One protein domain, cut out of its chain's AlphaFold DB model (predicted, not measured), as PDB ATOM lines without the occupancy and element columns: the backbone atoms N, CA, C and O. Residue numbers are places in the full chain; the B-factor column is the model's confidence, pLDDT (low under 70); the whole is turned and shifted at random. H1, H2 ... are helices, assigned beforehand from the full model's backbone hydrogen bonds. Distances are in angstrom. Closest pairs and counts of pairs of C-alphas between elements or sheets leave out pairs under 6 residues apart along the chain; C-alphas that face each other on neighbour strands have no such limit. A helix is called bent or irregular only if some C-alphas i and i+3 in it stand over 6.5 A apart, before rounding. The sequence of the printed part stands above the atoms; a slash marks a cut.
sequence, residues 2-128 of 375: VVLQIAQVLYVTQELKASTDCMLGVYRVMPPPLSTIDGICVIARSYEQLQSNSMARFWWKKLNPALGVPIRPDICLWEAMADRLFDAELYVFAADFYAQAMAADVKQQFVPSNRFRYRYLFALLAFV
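What this domain is: This is residues 2 to 128 of the 375 residues of an uncharacterized protein of Phytophthora parasitica (UniProt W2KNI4). Four helices, H1 to H4, stand side by side in a zigzag row, each running back against the one before, and the helical hairpin of H5 and H6 crosses one side of that row with few close approaches to it. H7 slants over the other side of the hairpin, meeting H6 near its first residues and spreading from it towards its far end, while the long link of residues 62 to 74 joins the row to the hairpin. The printed part has 127 residues with seven named helices, H1 to H7 in that order, and no named strand; the class is all helix. The whole is compact, with a radius of gyration of the C-alphas of 13.9 A, and rounded, spanning 35 by 34 by 28 A.

Where its parts are: The longest helix, H6, holds residues 91 to 107 and measures 26.2 A, from C-alpha 91 at (-31.906, 41.198, -3.177). It is only just irregular: C-alphas 104 and 107 are 6.8 A apart. H5 is residues 75 to 86, 16.3 A, and H7 is residues 114 to 125, 16.8 A, ending with C-alpha 125 at (-34.102, 40.579, 5.195). H1, residues 2 to 12, measures 15.6 A and begins at C-alpha 2, (-39.281, 48.043, -13.115). H2, residues 16 to 29, measures 20.4 A and is irregular, with C-alphas 25 and 28 7.9 A apart. H3 is residues 36 to 49, 20.3 A, and H4 is residues 53 to 61, 12.2 A.

How they stand to each other: H6 is the hub, touching H1, H5 and H7. H5 and H6 form a hairpin at a shallow tilt of 14 degrees, with closest C-alphas, of Ala 82 and Ala 94, 4.2 A apart. H7 touches H6 with H6 residues 91 to 98 alone, at a steep tilt of 52 degrees; their closest C-alphas, of Tyr 91 and Ala 123, are 4.6 A apart. H7 also touches H5, closest at the C-alphas of Phe 86 and Ala 123, 7.2 A. H6 touches H1 with residues 92 to 93 alone, closest at the C-alphas of Gln 8 and Val 92, 6.2 A. H3 is close to H5 but not clearly touching, about perpendicular at 76 degrees, with the closest C-alphas, of Asp 38 and Met 81, 6.8 A apart. H1 and H2 form a hairpin at 28 degrees, closest at the C-alphas of Ala 7 and Ser 19, 4.3 A. H2 and H3 form another at 13 degrees, closest at Tyr 27 and Gly 39, C-alphas 4.5 A apart. H3 and H4 form a third at 18 degrees, closest at Ala 44 and Ala 56, C-alphas 4.6 A apart. H4 and H7 are apart. Every O i to N i+4 pair is within hydrogen-bond range in H1, H3, H4, H5 and H7, against 7 of 10 in H2 and 10 of 13 in H6.

The domain as a whole: The two C-alphas farthest apart, of Ala 66 and Val 128, are 40.8 A apart. The printed part has no cut, and the link from H4 to H5 is long, with 13 residues. The mean pLDDT of the printed part is 70.7; 55 residues are under 70, among them residues 9 to 19, 64 to 73 and 104 to 128.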
ATOM      1  N   VAL A   2     -37.907  48.437 -13.529       57.56
ATOM      2  CA  VAL A   2     -39.281  48.043 -13.115       57.56
ATOM      3  C   VAL A   2     -39.648  46.569 -13.377       57.56
ATOM      4  O   VAL A   2     -40.061  45.878 -12.456       57.56
ATOM      5  N   VAL A   3     -39.431  46.040 -14.588       59.00
ATOM      6  CA  VAL A   3     -39.756  44.630 -14.915       59.00
ATOM      7  C   VAL A   3     -38.934  43.611 -14.104       59.00
ATOM      8  O   VAL A   3     -39.442  42.543 -13.784       59.00
ATOM      9  N   LEU A   4     -37.697  43.940 -13.714       66.62
ATOM     10  CA  LEU A   4     -36.861  43.094 -12.849       66.62
ATOM     11  C   LEU A   4     -37.338  43.128 -11.392       66.62
ATOM     12  O   LEU A   4     -37.309  42.104 -10.721       66.62
ATOM     13  N   GLN A   5     -37.821  44.282 -10.920       66.25
ATOM     14  CA  GLN A   5     -38.449  44.408  -9.601       66.25
ATOM     15  C   GLN A   5     -39.777  43.632  -9.552       66.25
ATOM     16  O   GLN A   5     -40.032  42.926  -8.582       66.25
ATOM     17  N   ILE A   6     -40.576  43.671 -10.626       60.03
ATOM     18  CA  ILE A   6     -41.784  42.841 -10.778       60.03
ATOM     19  C   ILE A   6     -41.425  41.347 -10.798       60.03
ATOM     20  O   ILE A   6     -42.023  40.579 -10.050       60.03
ATOM     21  N   ALA A   7     -40.422  40.935 -11.583       62.34
ATOM     22  CA  ALA A   7     -39.948  39.550 -11.602       62.34
ATOM     23  C   ALA A   7     -39.490  39.086 -10.206       62.34
ATOM     24  O   ALA A   7     -39.875  38.013  -9.759       62.34
ATOM     25  N   GLN A   8     -38.750  39.930  -9.481       75.75
ATOM     26  CA  GLN A   8     -38.341  39.690  -8.095       75.75
ATOM     27  C   GLN A   8     -39.542  39.498  -7.154       75.75
ATOM     28  O   GLN A   8     -39.550  38.546  -6.376       75.75
ATOM     29  N   VAL A   9     -40.569  40.352  -7.223       67.69
ATOM     30  CA  VAL A   9     -41.781  40.207  -6.395       67.69
ATOM     31  C   VAL A   9     -42.499  38.889  -6.702       67.69
ATOM     32  O   VAL A   9     -42.806  38.141  -5.776       67.69
ATOM     33  N   LEU A  10     -42.689  38.565  -7.986       58.91
ATOM     34  CA  LEU A  10     -43.295  37.303  -8.430       58.91
ATOM     35  C   LEU A  10     -42.491  36.076  -7.959       58.91
ATOM     36  O   LEU A  10     -43.067  35.046  -7.618       58.91
ATOM     37  N   TYR A  11     -41.164  36.188  -7.890       65.06
ATOM     38  CA  TYR A  11     -40.287  35.131  -7.391       65.06
ATOM     39  C   TYR A  11     -40.457  34.893  -5.879       65.06
ATOM     40  O   TYR A  11     -40.569  33.741  -5.458       65.06
ATOM     41  N   VAL A  12     -40.568  35.952  -5.058       68.00
ATOM     42  CA  VAL A  12     -40.890  35.817  -3.617       68.00
ATOM     43  C   VAL A  12     -42.242  35.135  -3.421       68.00
ATOM     44  O   VAL A  12     -42.368  34.247  -2.578       68.00
ATOM     45  N   THR A  13     -43.255  35.520  -4.202       62.00
ATOM     46  CA  THR A  13     -44.619  34.984  -4.073       62.00
ATOM     47  C   THR A  13     -44.800  33.584  -4.666       62.00
ATOM     48  O   THR A  13     -45.933  33.131  -4.771       62.00
ATOM     49  N   GLN A  14     -43.714  32.890  -5.039       68.44
ATOM     50  CA  GLN A  14     -43.719  31.571  -5.693       68.44
ATOM     51  C   GLN A  14     -44.426  31.535  -7.063       68.44
ATOM     52  O   GLN A  14     -44.616  30.464  -7.638       68.44
ATOM     53  N   GLU A  15     -44.696  32.695  -7.667       65.00
ATOM     54  CA  GLU A  15     -45.173  32.840  -9.050       65.00
ATOM     55  C   GLU A  15     -44.000  32.686 -10.037       65.00
ATOM     56  O   GLU A  15     -43.770  33.495 -10.941       65.00
ATOM     57  N   LEU A  16     -43.215  31.621  -9.846       65.19
ATOM     58  CA  LEU A  16     -41.935  31.374 -10.510       65.19
ATOM     59  C   LEU A  16     -42.066  31.345 -12.036       65.19
ATOM     60  O   LEU A  16     -41.149  31.772 -12.737       65.19
ATOM     61  N   LYS A  17     -43.211  30.894 -12.565       66.75
ATOM     62  CA  LYS A  17     -43.497  30.925 -14.004       66.75
ATOM     63  C   LYS A  17     -43.626  32.363 -14.514       66.75
ATOM     64  O   LYS A  17     -42.899  32.731 -15.427       66.75
ATOM     65  N   ALA A  18     -44.459  33.189 -13.877       58.62
ATOM     66  CA  ALA A  18     -44.627  34.593 -14.255       58.62
ATOM     67  C   ALA A  18     -43.328  35.400 -14.057       58.62
ATOM     68  O   ALA A  18     -42.962  36.197 -14.917       58.62
ATOM     69  N   SER A  19     -42.572  35.128 -12.984       69.94
ATOM     70  CA  SER A  19     -41.211  35.653 -12.798       69.94
ATOM     71  C   SER A  19     -40.291  35.272 -13.967       69.94
ATOM     72  O   SER A  19     -39.608  36.131 -14.528       69.94
ATOM     73  N   THR A  20     -40.299  33.999 -14.378       72.75
ATOM     74  CA  THR A  20     -39.510  33.513 -15.522       72.75
ATOM     75  C   THR A  20     -39.924  34.211 -16.816       72.75
ATOM     76  O   THR A  20     -39.053  34.658 -17.556       72.75
ATOM     77  N   ASP A  21     -41.224  34.372 -17.069       67.00
ATOM     78  CA  ASP A  21     -41.752  35.050 -18.257       67.00
ATOM     79  C   ASP A  21     -41.374  36.548 -18.276       67.00
ATOM     80  O   ASP A  21     -40.946  37.069 -19.312       67.00
ATOM     81  N   CYS A  22     -41.394  37.236 -17.125       67.44
ATOM     82  CA  CYS A  22     -40.862  38.596 -16.996       67.44
ATOM     83  C   CYS A  22     -39.353  38.663 -17.297       67.44
ATOM     84  O   CYS A  22     -38.922  39.543 -18.046       67.44
ATOM     85  N   MET A  23     -38.551  37.727 -16.776       78.50
ATOM     86  CA  MET A  23     -37.110  37.653 -17.062       78.50
ATOM     87  C   MET A  23     -36.826  37.330 -18.538       78.50
ATOM     88  O   MET A  23     -35.929  37.926 -19.141       78.50
ATOM     89  N   LEU A  24     -37.616  36.447 -19.158       74.31
ATOM     90  CA  LEU A  24     -37.559  36.128 -20.590       74.31
ATOM     91  C   LEU A  24     -37.841  37.353 -21.473       74.31
ATOM     92  O   LEU A  24     -37.257  37.467 -22.551       74.31
ATOM     93  N   GLY A  25     -38.670  38.286 -21.001       69.19
ATOM     94  CA  GLY A  25     -38.917  39.566 -21.663       69.19
ATOM     95  C   GLY A  25     -37.724  40.534 -21.657       69.19
ATOM     96  O   GLY A  25     -37.651  41.390 -22.537       69.19
ATOM     97  N   VAL A  26     -36.780  40.413 -20.710       76.19
ATOM     98  CA  VAL A  26     -35.724  41.430 -20.494       76.19
ATOM     99  C   VAL A  26     -34.278  40.932 -20.518       76.19
ATOM    100  O   VAL A  26     -33.384  41.761 -20.651       76.19
ATOM    101  N   TYR A  27     -34.000  39.623 -20.475       78.00
ATOM    102  CA  TYR A  27     -32.616  39.111 -20.385       78.00
ATOM    103  C   TYR A  27     -31.677  39.566 -21.517       78.00
ATOM    104  O   TYR A  27     -30.467  39.571 -21.331       78.00
ATOM    105  N   ARG A  28     -32.201  39.952 -22.690       73.88
ATOM    106  CA  ARG A  28     -31.401  40.486 -23.814       73.88
ATOM    107  C   ARG A  28     -31.056  41.973 -23.691       73.88
ATOM    108  O   ARG A  28     -30.229  42.461 -24.452       73.88
ATOM    109  N   VAL A  29     -31.722  42.684 -22.785       78.25
ATOM    110  CA  VAL A  29     -31.660  44.140 -22.583       78.25
ATOM    111  C   VAL A  29     -31.539  44.457 -21.088       78.25
ATOM    112  O   VAL A  29     -32.192  45.357 -20.559       78.25
ATOM    113  N   MET A  30     -30.718  43.667 -20.388       74.56
ATOM    114  CA  MET A  30     -30.447  43.860 -18.964       74.56
ATOM    115  C   MET A  30     -29.799  45.239 -18.736       74.56
ATOM    116  O   MET A  30     -28.912  45.631 -19.498       74.56
ATOM    117  N   PRO A  31     -30.248  46.003 -17.724       74.69
ATOM    118  CA  PRO A  31     -29.698  47.316 -17.428       74.69
ATOM    119  C   PRO A  31     -28.327  47.174 -16.745       74.69
ATOM    120  O   PRO A  31     -28.216  46.384 -15.802       74.69
ATOM    121  N   PRO A  32     -27.303  47.955 -17.138       74.81
ATOM    122  CA  PRO A  32     -26.025  47.987 -16.429       74.81
ATOM    123  C   PRO A  32     -26.218  48.256 -14.922       74.81
ATOM    124  O   PRO A  32     -27.063  49.081 -14.572       74.81
ATOM    125  N   PRO A  33     -25.460  47.591 -14.025       74.75
ATOM    126  CA  PRO A  33     -24.308  46.723 -14.296       74.75
ATOM    127  C   PRO A  33     -24.655  45.264 -14.660       74.75
ATOM    128  O   PRO A  33     -23.741  44.462 -14.848       74.75
ATOM    129  N   LEU A  34     -25.937  44.895 -14.750       82.38
ATOM    130  CA  LEU A  34     -26.356  43.531 -15.078       82.38
ATOM    131  C   LEU A  34     -26.182  43.233 -16.572       82.38
ATOM    132  O   LEU A  34     -26.433  44.072 -17.436       82.38
ATOM    133  N   SER A  35     -25.797  41.997 -16.873       84.75
ATOM    134  CA  SER A  35     -25.518  41.505 -18.221       84.75
ATOM    135  C   SER A  35     -26.528  40.451 -18.687       84.75
ATOM    136  O   SER A  35     -27.281  39.876 -17.899       84.75
ATOM    137  N   THR A  36     -26.492  40.117 -19.979       80.62
ATOM    138  CA  THR A  36     -27.258  38.998 -20.558       80.62
ATOM    139  C   THR A  36     -26.957  37.656 -19.880       80.62
ATOM    140  O   THR A  36     -27.846  36.813 -19.780       80.62
ATOM    141  N   ILE A  37     -25.732  37.462 -19.373       82.81
ATOM    142  CA  ILE A  37     -25.350  36.284 -18.577       82.81
ATOM    143  C   ILE A  37     -26.154  36.253 -17.276       82.81
ATOM    144  O   ILE A  37     -26.728  35.218 -16.941       82.81
ATOM    145  N   ASP A  38     -26.274  37.396 -16.593       83.44
ATOM    146  CA  ASP A  38     -26.995  37.478 -15.323       83.44
ATOM    147  C   ASP A  38     -28.478  37.110 -15.490       83.44
ATOM    148  O   ASP A  38     -29.019  36.308 -14.728       83.44
ATOM    149  N   GLY A  39     -29.110  37.601 -16.563       80.56
ATOM    150  CA  GLY A  39     -30.474  37.215 -16.932       80.56
ATOM    151  C   GLY A  39     -30.623  35.727 -17.287       80.56
ATOM    152  O   GLY A  39     -31.594  35.096 -16.869       80.56
ATOM    153  N   ILE A  40     -29.661  35.137 -18.013       82.94
ATOM    154  CA  ILE A  40     -29.687  33.710 -18.388       82.94
ATOM    155  C   ILE A  40     -29.648  32.800 -17.155       82.94
ATOM    156  O   ILE A  40     -30.431  31.850 -17.094       82.94
ATOM    157  N   CYS A  41     -28.785  33.070 -16.170       83.81
ATOM    158  CA  CYS A  41     -28.695  32.210 -14.988       83.81
ATOM    159  C   CYS A  41     -29.943  32.315 -14.105       83.81
ATOM    160  O   CYS A  41     -30.383  31.299 -13.576       83.81
ATOM    161  N   VAL A  42     -30.534  33.509 -13.952       84.75
ATOM    162  CA  VAL A  42     -31.784  33.677 -13.185       84.75
ATOM    163  C   VAL A  42     -32.927  32.891 -13.838       84.75
ATOM    164  O   VAL A  42     -33.658  32.181 -13.147       84.75
ATOM    165  N   ILE A  43     -33.040  32.928 -15.171       82.06
ATOM    166  CA  ILE A  43     -33.989  32.089 -15.922       82.06
ATOM    167  C   ILE A  43     -33.701  30.594 -15.704       82.06
ATOM    168  O   ILE A  43     -34.619  29.830 -15.410       82.06
ATOM    169  N   ALA A  44     -32.438  30.163 -15.801       82.38
ATOM    170  CA  ALA A  44     -32.056  28.766 -15.589       82.38
ATOM    171  C   ALA A  44     -32.416  28.273 -14.174       82.38
ATOM    172  O   ALA A  44     -33.039  27.221 -14.036       82.38
ATOM    173  N   ARG A  45     -32.109  29.069 -13.138       83.00
ATOM    174  CA  ARG A  45     -32.468  28.813 -11.732       83.00
ATOM    175  C   ARG A  45     -33.972  28.739 -11.502       83.00
ATOM    176  O   ARG A  45     -34.436  27.843 -10.801       83.00
ATOM    177  N   SER A  46     -34.737  29.628 -12.133       77.81
ATOM    178  CA  SER A  46     -36.200  29.622 -12.026       77.81
ATOM    179  C   SER A  46     -36.793  28.347 -12.644       77.81
ATOM    180  O   SER A  46     -37.689  27.739 -12.063       77.81
ATOM    181  N   TYR A  47     -36.231  27.855 -13.757       80.94
ATOM    182  CA  TYR A  47     -36.597  26.548 -14.317       80.94
ATOM    183  C   TYR A  47     -36.155  25.348 -13.460       80.94
ATOM    184  O   TYR A  47     -36.858  24.339 -13.467       80.94
ATOM    185  N   GLU A  48     -35.051  25.429 -12.708       78.00
ATOM    186  CA  GLU A  48     -34.678  24.390 -11.729       78.00
ATOM    187  C   GLU A  48     -35.681  24.315 -10.569       78.00
ATOM    188  O   GLU A  48     -36.103  23.221 -10.200       78.00
ATOM    189  N   GLN A  49     -36.110  25.461 -10.032       77.38
ATOM    190  CA  GLN A  49     -37.118  25.524  -8.964       77.38
ATOM    191  C   GLN A  49     -38.510  25.082  -9.448       77.38
ATOM    192  O   GLN A  49     -39.203  24.357  -8.739       77.38
ATOM    193  N   LEU A  50     -38.875  25.401 -10.697       75.00
ATOM    194  CA  LEU A  50     -40.044  24.847 -11.404       75.00
ATOM    195  C   LEU A  50     -39.901  23.351 -11.773       75.00
ATOM    196  O   LEU A  50     -40.744  22.818 -12.493       75.00
ATOM    197  N   GLN A  51     -38.824  22.676 -11.351       79.81
ATOM    198  CA  GLN A  51     -38.496  21.271 -11.650       79.81
ATOM    199  C   GLN A  51     -38.381  20.941 -13.158       79.81
ATOM    200  O   GLN A  51     -38.278  19.778 -13.562       79.81
ATOM    201  N   SER A  52     -38.318  21.966 -14.014       75.06
ATOM    202  CA  SER A  52     -38.255  21.871 -15.474       75.06
ATOM    203  C   SER A  52     -36.819  21.610 -15.942       75.06
ATOM    204  O   SER A  52     -36.172  22.421 -16.609       75.06
ATOM    205  N   ASN A  53     -36.301  20.439 -15.567       76.31
ATOM    206  CA  ASN A  53     -34.911  20.024 -15.768       76.31
ATOM    207  C   ASN A  53     -34.427  20.115 -17.230       76.31
ATOM    208  O   ASN A  53     -33.241  20.345 -17.473       76.31
ATOM    209  N   SER A  54     -35.314  19.949 -18.215       76.94
ATOM    210  CA  SER A  54     -34.998  20.126 -19.639       76.94
ATOM    211  C   SER A  54     -34.736  21.594 -19.997       76.94
ATOM    212  O   SER A  54     -33.733  21.896 -20.647       76.94
ATOM    213  N   MET A  55     -35.584  22.511 -19.523       75.38
ATOM    214  CA  MET A  55     -35.437  23.950 -19.755       75.38
ATOM    215  C   MET A  55     -34.248  24.524 -18.984       75.38
ATOM    216  O   MET A  55     -33.450  25.256 -19.567       75.38
ATOM    217  N   ALA A  56     -34.048  24.118 -17.727       76.50
ATOM    218  CA  ALA A  56     -32.865  24.483 -16.947       76.50
ATOM    219  C   ALA A  56     -31.559  24.144 -17.692       76.50
ATOM    220  O   ALA A  56     -30.726  25.020 -17.923       76.50
ATOM    221  N   ARG A  57     -31.412  22.898 -18.176       77.44
ATOM    222  CA  ARG A  57     -30.245  22.465 -18.972       77.44
ATOM    223  C   ARG A  57     -30.077  23.261 -20.269       77.44
ATOM    224  O   ARG A  57     -28.945  23.563 -20.641       77.44
ATOM    225  N   PHE A  58     -31.171  23.605 -20.953       81.81
ATOM    226  CA  PHE A  58     -31.131  24.433 -22.164       81.81
ATOM    227  C   PHE A  58     -30.599  25.845 -21.882       81.81
ATOM    228  O   PHE A  58     -29.772  26.344 -22.646       81.81
ATOM    229  N   TRP A  59     -31.014  26.478 -20.781       80.44
ATOM    230  CA  TRP A  59     -30.509  27.799 -20.399       80.44
ATOM    231  C   TRP A  59     -29.072  27.749 -19.868       80.44
ATOM    232  O   TRP A  59     -28.264  28.570 -20.301       80.44
ATOM    233  N   TRP A  60     -28.689  26.737 -19.079       80.88
ATOM    234  CA  TRP A  60     -27.283  26.532 -18.696       80.88
ATOM    235  C   TRP A  60     -26.364  26.333 -19.908       80.88
ATOM    236  O   TRP A  60     -25.289  26.929 -19.970       80.88
ATOM    237  N   LYS A  61     -26.798  25.581 -20.931       78.88
ATOM    238  CA  LYS A  61     -26.012  25.377 -22.160       78.88
ATOM    239  C   LYS A  61     -25.762  26.670 -22.957       78.88
ATOM    240  O   LYS A  61     -24.795  26.729 -23.713       78.88
ATOM    241  N   LYS A  62     -26.563  27.730 -22.771       78.19
ATOM    242  CA  LYS A  62     -26.308  29.041 -23.404       78.19
ATOM    243  C   LYS A  62     -25.122  29.797 -22.804       78.19
ATOM    244  O   LYS A  62     -24.600  30.674 -23.483       78.19
ATOM    245  N   LEU A  63     -24.697  29.480 -21.578       72.12
ATOM    246  CA  LEU A  63     -23.543  30.139 -20.956       72.12
ATOM    247  C   LEU A  63     -22.211  29.689 -21.557       72.12
ATOM    248  O   LEU A  63     -21.269  30.473 -21.600       72.12
ATOM    249  N   ASN A  64     -22.122  28.440 -22.025       66.56
ATOM    250  CA  ASN A  64     -20.912  27.924 -22.655       66.56
ATOM    251  C   ASN A  64     -21.248  26.898 -23.759       66.56
ATOM    252  O   ASN A  64     -21.146  25.689 -23.542       66.56
ATOM    253  N   PRO A  65     -21.678  27.357 -24.952       59.97
ATOM    254  CA  PRO A  65     -22.177  26.479 -26.014       59.97
ATOM    255  C   PRO A  65     -21.097  25.588 -26.652       59.97
ATOM    256  O   PRO A  65     -21.445  24.623 -27.331       59.97
ATOM    257  N   ALA A  66     -19.811  25.886 -26.430       54.75
ATOM    258  CA  ALA A  66     -18.685  25.084 -26.913       54.75
ATOM    259  C   ALA A  66     -18.520  23.757 -26.146       54.75
ATOM    260  O   ALA A  66     -17.908  22.821 -26.657       54.75
ATOM    261  N   LEU A  67     -19.071  23.657 -24.934       52.00
ATOM    262  CA  LEU A  67     -18.981  22.466 -24.097       52.00
ATOM    263  C   LEU A  67     -20.303  21.693 -24.182       52.00
ATOM    264  O   LEU A  67     -21.380  22.191 -23.856       52.00
ATOM    265  N   GLY A  68     -20.229  20.453 -24.676       49.78
ATOM    266  CA  GLY A  68     -21.415  19.643 -24.991       49.78
ATOM    267  C   GLY A  68     -22.311  19.332 -23.784       49.78
ATOM    268  O   GLY A  68     -23.514  19.118 -23.962       49.78
ATOM    269  N   VAL A  69     -21.726  19.365 -22.582       53.66
ATOM    270  CA  VAL A  69     -22.352  19.146 -21.272       53.66
ATOM    271  C   VAL A  69     -22.596  20.504 -20.595       53.66
ATOM    272  O   VAL A  69     -21.667  21.310 -20.546       53.66
ATOM    273  N   PRO A  70     -23.793  20.778 -20.037       56.78
ATOM    274  CA  PRO A  70     -24.037  22.009 -19.292       56.78
ATOM    275  C   PRO A  70     -23.204  22.023 -18.004       56.78
ATOM    276  O   PRO A  70     -23.482  21.280 -17.062       56.78
ATOM    277  N   ILE A  71     -22.185  22.883 -17.960       60.88
ATOM    278  CA  ILE A  71     -21.419  23.142 -16.740       60.88
ATOM    279  C   ILE A  71     -22.296  23.970 -15.798       60.88
ATOM    280  O   ILE A  71     -22.673  25.098 -16.116       60.88
ATOM    281  N   ARG A  72     -22.629  23.394 -14.638       61.19
ATOM    282  CA  ARG A  72     -23.247  24.135 -13.531       61.19
ATOM    283  C   ARG A  72     -22.226  25.171 -13.027       61.19
ATOM    284  O   ARG A  72     -21.069  24.779 -12.866       61.19
ATOM    285  N   PRO A  73     -22.612  26.440 -12.793       67.75
ATOM    286  CA  PRO A  73     -21.688  27.476 -12.331       67.75
ATOM    287  C   PRO A  73     -20.850  27.057 -11.118       67.75
ATOM    288  O   PRO A  73     -21.324  26.313 -10.251       67.75
ATOM    289  N   ASP A  74     -19.615  27.549 -11.066       73.69
ATOM    290  CA  ASP A  74     -18.720  27.381  -9.925       73.69
ATOM    291  C   ASP A  74     -19.055  28.379  -8.805       73.69
ATOM    292  O   ASP A  74     -19.857  29.303  -8.971       73.69
ATOM    293  N   ILE A  75     -18.457  28.182  -7.628       74.00
ATOM    294  CA  ILE A  75     -18.746  29.003  -6.444       74.00
ATOM    295  C   ILE A  75     -18.388  30.483  -6.649       74.00
ATOM    296  O   ILE A  75     -19.129  31.358  -6.206       74.00
ATOM    297  N   CYS A  76     -17.328  30.753  -7.415       76.81
ATOM    298  CA  CYS A  76     -16.902  32.093  -7.805       76.81
ATOM    299  C   CYS A  76     -17.958  32.799  -8.668       76.81
ATOM    300  O   CYS A  76     -18.262  33.969  -8.427       76.81
ATOM    301  N   LEU A  77     -18.553  32.104  -9.647       77.38
ATOM    302  CA  LEU A  77     -19.627  32.666 -10.462       77.38
ATOM    303  C   LEU A  77     -20.914  32.863  -9.643       77.38
ATOM    304  O   LEU A  77     -21.543  33.907  -9.796       77.38
ATOM    305  N   TRP A  78     -21.277  31.950  -8.730       79.75
ATOM    306  CA  TRP A  78     -22.422  32.161  -7.826       79.75
ATOM    307  C   TRP A  78     -22.243  33.401  -6.931       79.75
ATOM    308  O   TRP A  78     -23.139  34.245  -6.897       79.75
ATOM    309  N   GLU A  79     -21.094  33.562  -6.256       78.50
ATOM    310  CA  GLU A  79     -20.812  34.733  -5.403       78.50
ATOM    311  C   GLU A  79     -20.773  36.033  -6.222       78.50
ATOM    312  O   GLU A  79     -21.456  36.997  -5.876       78.50
ATOM    313  N   ALA A  80     -20.052  36.059  -7.348       82.56
ATOM    314  CA  ALA A  80     -19.938  37.254  -8.184       82.56
ATOM    315  C   ALA A  80     -21.278  37.681  -8.812       82.56
ATOM    316  O   ALA A  80     -21.492  38.869  -9.067       82.56
ATOM    317  N   MET A  81     -22.182  36.733  -9.076       82.88
ATOM    318  CA  MET A  81     -23.547  37.021  -9.519       82.88
ATOM    319  C   MET A  81     -24.432  37.536  -8.391       82.88
ATOM    320  O   MET A  81     -25.138  38.523  -8.587       82.88
ATOM    321  N   ALA A  82     -24.378  36.906  -7.217       81.50
ATOM    322  CA  ALA A  82     -25.113  37.365  -6.047       81.50
ATOM    323  C   ALA A  82     -24.713  38.801  -5.668       81.50
ATOM    324  O   ALA A  82     -25.585  39.626  -5.412       81.50
ATOM    325  N   ASP A  83     -23.421  39.137  -5.758       80.06
ATOM    326  CA  ASP A  83     -22.920  40.501  -5.583       80.06
ATOM    327  C   ASP A  83     -23.490  41.488  -6.616       80.06
ATOM    328  O   ASP A  83     -23.991  42.538  -6.224       80.06
ATOM    329  N   ARG A  84     -23.485  41.159  -7.919       84.31
ATOM    330  CA  ARG A  84     -24.062  42.042  -8.957       84.31
ATOM    331  C   ARG A  84     -25.572  42.230  -8.814       84.31
ATOM    332  O   ARG A  84     -26.072  43.319  -9.075       84.31
ATOM    333  N   LEU A  85     -26.296  41.184  -8.417       83.38
ATOM    334  CA  LEU A  85     -27.734  41.253  -8.146       83.38
ATOM    335  C   LEU A  85     -28.014  42.099  -6.896       83.38
ATOM    336  O   LEU A  85     -28.927  42.920  -6.915       83.38
ATOM    337  N   PHE A  86     -27.195  41.966  -5.848       83.56
ATOM    338  CA  PHE A  86     -27.266  42.784  -4.636       83.56
ATOM    339  C   PHE A  86     -27.027  44.271  -4.937       83.56
ATOM    340  O   PHE A  86     -27.828  45.115  -4.546       83.56
ATOM    341  N   ASP A  87     -25.970  44.583  -5.693       83.06
ATOM    342  CA  ASP A  87     -25.623  45.951  -6.115       83.06
ATOM    343  C   ASP A  87     -26.639  46.565  -7.106       83.06
ATOM    344  O   ASP A  87     -26.607  47.769  -7.356       83.06
ATOM    345  N   ALA A  88     -27.565  45.761  -7.643       80.81
ATOM    346  CA  ALA A  88     -28.687  46.188  -8.482       80.81
ATOM    347  C   ALA A  88     -30.049  46.180  -7.748       80.81
ATOM    348  O   ALA A  88     -31.094  46.214  -8.401       80.81
ATOM    349  N   GLU A  89     -30.048  46.100  -6.409       79.75
ATOM    350  CA  GLU A  89     -31.234  46.023  -5.529       79.75
ATOM    351  C   GLU A  89     -32.130  44.780  -5.755       79.75
ATOM    352  O   GLU A  89     -33.245  44.663  -5.233       79.75
ATOM    353  N   LEU A  90     -31.630  43.788  -6.499       78.62
ATOM    354  CA  LEU A  90     -32.295  42.512  -6.762       78.62
ATOM    355  C   LEU A  90     -31.997  41.490  -5.655       78.62
ATOM    356  O   LEU A  90     -31.567  40.361  -5.902       78.62
ATOM    357  N   TYR A  91     -32.226  41.915  -4.412       77.50
ATOM    358  CA  TYR A  91     -31.906  41.198  -3.177       77.50
ATOM    359  C   TYR A  91     -32.463  39.767  -3.104       77.50
ATOM    360  O   TYR A  91     -31.811  38.880  -2.561       77.50
ATOM    361  N   VAL A  92     -33.640  39.513  -3.672       76.81
ATOM    362  CA  VAL A  92     -34.297  38.197  -3.630       76.81
ATOM    363  C   VAL A  92     -33.559  37.208  -4.528       76.81
ATOM    364  O   VAL A  92     -33.222  36.105  -4.096       76.81
ATOM    365  N   PHE A  93     -33.249  37.624  -5.761       80.62
ATOM    366  CA  PHE A  93     -32.420  36.831  -6.664       80.62
ATOM    367  C   PHE A  93     -30.996  36.687  -6.100       80.62
ATOM    368  O   PHE A  93     -30.434  35.596  -6.140       80.62
ATOM    369  N   ALA A  94     -30.431  37.740  -5.497       79.56
ATOM    370  CA  ALA A  94     -29.128  37.671  -4.836       79.56
ATOM    371  C   ALA A  94     -29.092  36.604  -3.724       79.56
ATOM    372  O   ALA A  94     -28.136  35.837  -3.646       79.56
ATOM    373  N   ALA A  95     -30.137  36.500  -2.896       75.06
ATOM    374  CA  ALA A  95     -30.214  35.510  -1.821       75.06
ATOM    375  C   ALA A  95     -30.313  34.052  -2.315       75.06
ATOM    376  O   ALA A  95     -29.673  33.196  -1.707       75.06
ATOM    377  N   ASP A  96     -31.014  33.745  -3.419       78.69
ATOM    378  CA  ASP A  96     -30.960  32.388  -4.008       78.69
ATOM    379  C   ASP A  96     -29.546  32.052  -4.514       78.69
ATOM    380  O   ASP A  96     -29.057  30.941  -4.311       78.69
ATOM    381  N   PHE A  97     -28.845  33.023  -5.105       80.00
ATOM    382  CA  PHE A  97     -27.490  32.824  -5.624       80.00
ATOM    383  C   PHE A  97     -26.444  32.702  -4.498       80.00
ATOM    384  O   PHE A  97     -25.596  31.811  -4.562       80.00
ATOM    385  N   TYR A  98     -26.549  33.487  -3.415       75.12
ATOM    386  CA  TYR A  98     -25.766  33.267  -2.190       75.12
ATOM    387  C   TYR A  98     -26.073  31.892  -1.566       75.12
ATOM    388  O   TYR A  98     -25.154  31.194  -1.134       75.12
ATOM    389  N   ALA A  99     -27.336  31.449  -1.568       77.94
ATOM    390  CA  ALA A  99     -27.702  30.113  -1.100       77.94
ATOM    391  C   ALA A  99     -27.126  28.994  -1.992       77.94
ATOM    392  O   ALA A  99     -26.708  27.964  -1.465       77.94
ATOM    393  N   GLN A 100     -27.030  29.184  -3.317       76.19
ATOM    394  CA  GLN A 100     -26.339  28.237  -4.204       76.19
ATOM    395  C   GLN A 100     -24.822  28.212  -3.979       76.19
ATOM    396  O   GLN A 100     -24.247  27.123  -3.982       76.19
ATOM    397  N   ALA A 101     -24.183  29.357  -3.714       73.81
ATOM    398  CA  ALA A 101     -22.772  29.393  -3.319       73.81
ATOM    399  C   ALA A 101     -22.537  28.585  -2.026       73.81
ATOM    400  O   ALA A 101     -21.689  27.696  -2.002       73.81
ATOM    401  N   MET A 102     -23.364  28.795  -0.992       70.44
ATOM    402  CA  MET A 102     -23.327  27.993   0.242       70.44
ATOM    403  C   MET A 102     -23.623  26.501   0.006       70.44
ATOM    404  O   MET A 102     -23.060  25.649   0.684       70.44
ATOM    405  N   ALA A 103     -24.501  26.152  -0.940       71.38
ATOM    406  CA  ALA A 103     -24.855  24.759  -1.227       71.38
ATOM    407  C   ALA A 103     -23.789  24.007  -2.050       71.38
ATOM    408  O   ALA A 103     -23.717  22.779  -1.982       71.38
ATOM    409  N   ALA A 104     -22.952  24.717  -2.812       66.06
ATOM    410  CA  ALA A 104     -21.817  24.134  -3.531       66.06
ATOM    411  C   ALA A 104     -20.675  23.692  -2.588       66.06
ATOM    412  O   ALA A 104     -19.916  22.780  -2.922       66.06
ATOM    413  N   ASP A 105     -20.592  24.289  -1.395       57.78
ATOM    414  CA  ASP A 105     -19.512  24.108  -0.414       57.78
ATOM    415  C   ASP A 105     -19.381  22.680   0.154       57.78
ATOM    416  O   ASP A 105     -18.294  22.263   0.554       57.78
ATOM    417  N   VAL A 106     -20.436  21.856   0.084       51.72
ATOM    418  CA  VAL A 106     -20.465  20.460   0.591       51.72
ATOM    419  C   VAL A 106     -19.361  19.559  -0.018       51.72
ATOM    420  O   VAL A 106     -19.187  18.413   0.393       51.72
ATOM    421  N   LYS A 107     -18.587  20.059  -0.994       51.09
ATOM    422  CA  LYS A 107     -17.422  19.388  -1.589       51.09
ATOM    423  C   LYS A 107     -16.109  20.198  -1.614       51.09
ATOM    424  O   LYS A 107     -15.138  19.646  -2.126       51.09
ATOM    425  N   GLN A 108     -16.048  21.462  -1.162       55.84
ATOM    426  CA  GLN A 108     -14.916  22.358  -1.509       55.84
ATOM    427  C   GLN A 108     -14.323  23.282  -0.416       55.84
ATOM    428  O   GLN A 108     -13.316  23.921  -0.708       55.84
ATOM    429  N   GLN A 109     -14.821  23.306   0.828       57.31
ATOM    430  CA  GLN A 109     -14.207  24.064   1.948       57.31
ATOM    431  C   GLN A 109     -14.098  25.590   1.719       57.31
ATOM    432  O   GLN A 109     -13.112  26.240   2.078       57.31
ATOM    433  N   PHE A 110     -15.133  26.182   1.138       63.06
ATOM    434  CA  PHE A 110     -15.304  27.623   1.024       63.06
ATOM    435  C   PHE A 110     -15.536  28.256   2.401       63.06
ATOM    436  O   PHE A 110     -16.403  27.844   3.166       63.06
ATOM    437  N   VAL A 111     -14.783  29.310   2.717       62.38
ATOM    438  CA  VAL A 111     -14.985  30.106   3.935       62.38
ATOM    439  C   VAL A 111     -15.604  31.445   3.530       62.38
ATOM    440  O   VAL A 111     -14.876  32.316   3.050       62.38
ATOM    441  N   PRO A 112     -16.922  31.661   3.727       61.91
ATOM    442  CA  PRO A 112     -17.587  32.864   3.239       61.91
ATOM    443  C   PRO A 112     -16.982  34.127   3.850       61.91
ATOM    444  O   PRO A 112     -16.803  34.203   5.072       61.91
ATOM    445  N   SER A 113     -16.703  35.131   3.020       60.22
ATOM    446  CA  SER A 113     -16.118  36.404   3.454       60.22
ATOM    447  C   SER A 113     -17.067  37.204   4.365       60.22
ATOM    448  O   SER A 113     -18.283  37.012   4.353       60.22
ATOM    449  N   ASN A 114     -16.548  38.161   5.144       57.38
ATOM    450  CA  ASN A 114     -17.415  39.052   5.937       57.38
ATOM    451  C   ASN A 114     -18.352  39.897   5.045       57.38
ATOM    452  O   ASN A 114     -19.485  40.167   5.442       57.38
ATOM    453  N   ARG A 115     -17.915  40.236   3.819       59.88
ATOM    454  CA  ARG A 115     -18.738  40.868   2.767       59.88
ATOM    455  C   ARG A 115     -19.903  39.962   2.364       59.88
ATOM    456  O   ARG A 115     -21.046  40.408   2.432       59.88
ATOM    457  N   PHE A 116     -19.623  38.700   2.027       66.50
ATOM    458  CA  PHE A 116     -20.632  37.686   1.701       66.50
ATOM    459  C   PHE A 116     -21.656  37.550   2.830       66.50
ATOM    460  O   PHE A 116     -22.853  37.680   2.599       66.50
ATOM    461  N   ARG A 117     -21.195  37.342   4.073       58.94
ATOM    462  CA  ARG A 117     -22.075  37.133   5.239       58.94
ATOM    463  C   ARG A 117     -23.006  38.322   5.474       58.94
ATOM    464  O   ARG A 117     -24.189  38.119   5.728       58.94
ATOM    465  N   TYR A 118     -22.485  39.545   5.366       60.44
ATOM    466  CA  TYR A 118     -23.280  40.768   5.498       60.44
ATOM    467  C   TYR A 118     -24.314  40.907   4.372       60.44
ATOM    468  O   TYR A 118     -25.498  41.089   4.651       60.44
ATOM    469  N   ARG A 119     -23.888  40.775   3.107       61.75
ATOM    470  CA  ARG A 119     -24.776  40.919   1.944       61.75
ATOM    471  C   ARG A 119     -25.842  39.831   1.889       61.75
ATOM    472  O   ARG A 119     -27.003  40.147   1.663       61.75
ATOM    473  N   TYR A 120     -25.496  38.578   2.185       63.28
ATOM    474  CA  TYR A 120     -26.466  37.486   2.251       63.28
ATOM    475  C   TYR A 120     -27.484  37.693   3.382       63.28
ATOM    476  O   TYR A 120     -28.682  37.551   3.152       63.28
ATOM    477  N   LEU A 121     -27.047  38.112   4.578       58.09
ATOM    478  CA  LEU A 121     -27.962  38.425   5.681       58.09
ATOM    479  C   LEU A 121     -28.921  39.573   5.323       58.09
ATOM    480  O   LEU A 121     -30.112  39.478   5.604       58.09
ATOM    481  N   PHE A 122     -28.425  40.631   4.678       55.53
ATOM    482  CA  PHE A 122     -29.250  41.751   4.217       55.53
ATOM    483  C   PHE A 122     -30.221  41.325   3.101       55.53
ATOM    484  O   PHE A 122     -31.400  41.665   3.138       55.53
ATOM    485  N   ALA A 123     -29.765  40.501   2.156       58.94
ATOM    486  CA  ALA A 123     -30.593  39.942   1.090       58.94
ATOM    487  C   ALA A 123     -31.732  39.053   1.632       58.94
ATOM    488  O   ALA A 123     -32.856  39.106   1.138       58.94
ATOM    489  N   LEU A 124     -31.478  38.297   2.707       57.75
ATOM    490  CA  LEU A 124     -32.502  37.529   3.422       57.75
ATOM    491  C   LEU A 124     -33.506  38.414   4.183       57.75
ATOM    492  O   LEU A 124     -34.648  37.999   4.361       57.75
ATOM    493  N   LEU A 125     -33.142  39.632   4.602       57.16
ATOM    494  CA  LEU A 125     -34.102  40.579   5.195       57.16
ATOM    495  C   LEU A 125     -35.075  41.149   4.147       57.16
ATOM    496  O   LEU A 125     -36.231  41.415   4.476       57.16
ATOM    497  N   ALA A 126     -34.675  41.236   2.875       53.97
ATOM    498  CA  ALA A 126     -35.564  41.632   1.777       53.97
ATOM    499  C   ALA A 126     -36.647  40.582   1.433       53.97
ATOM    500  O   ALA A 126     -37.611  40.902   0.745       53.97
ATOM    501  N   PHE A 127     -36.540  39.348   1.946       50.50
ATOM    502  CA  PHE A 127     -37.645  38.374   1.957       50.50
ATOM    503  C   PHE A 127     -38.669  38.631   3.086       50.50
ATOM    504  O   PHE A 127     -39.705  37.968   3.129       50.50
ATOM    505  N   VAL A 128     -38.381  39.539   4.028       41.59
ATOM    506  CA  VAL A 128     -39.111  39.686   5.304       41.59
ATOM    507  C   VAL A 128     -39.827  41.040   5.442       41.59
ATOM    508  O   VAL A 128     -40.838  41.102   6.144       41.59
TER     509      VAL A 128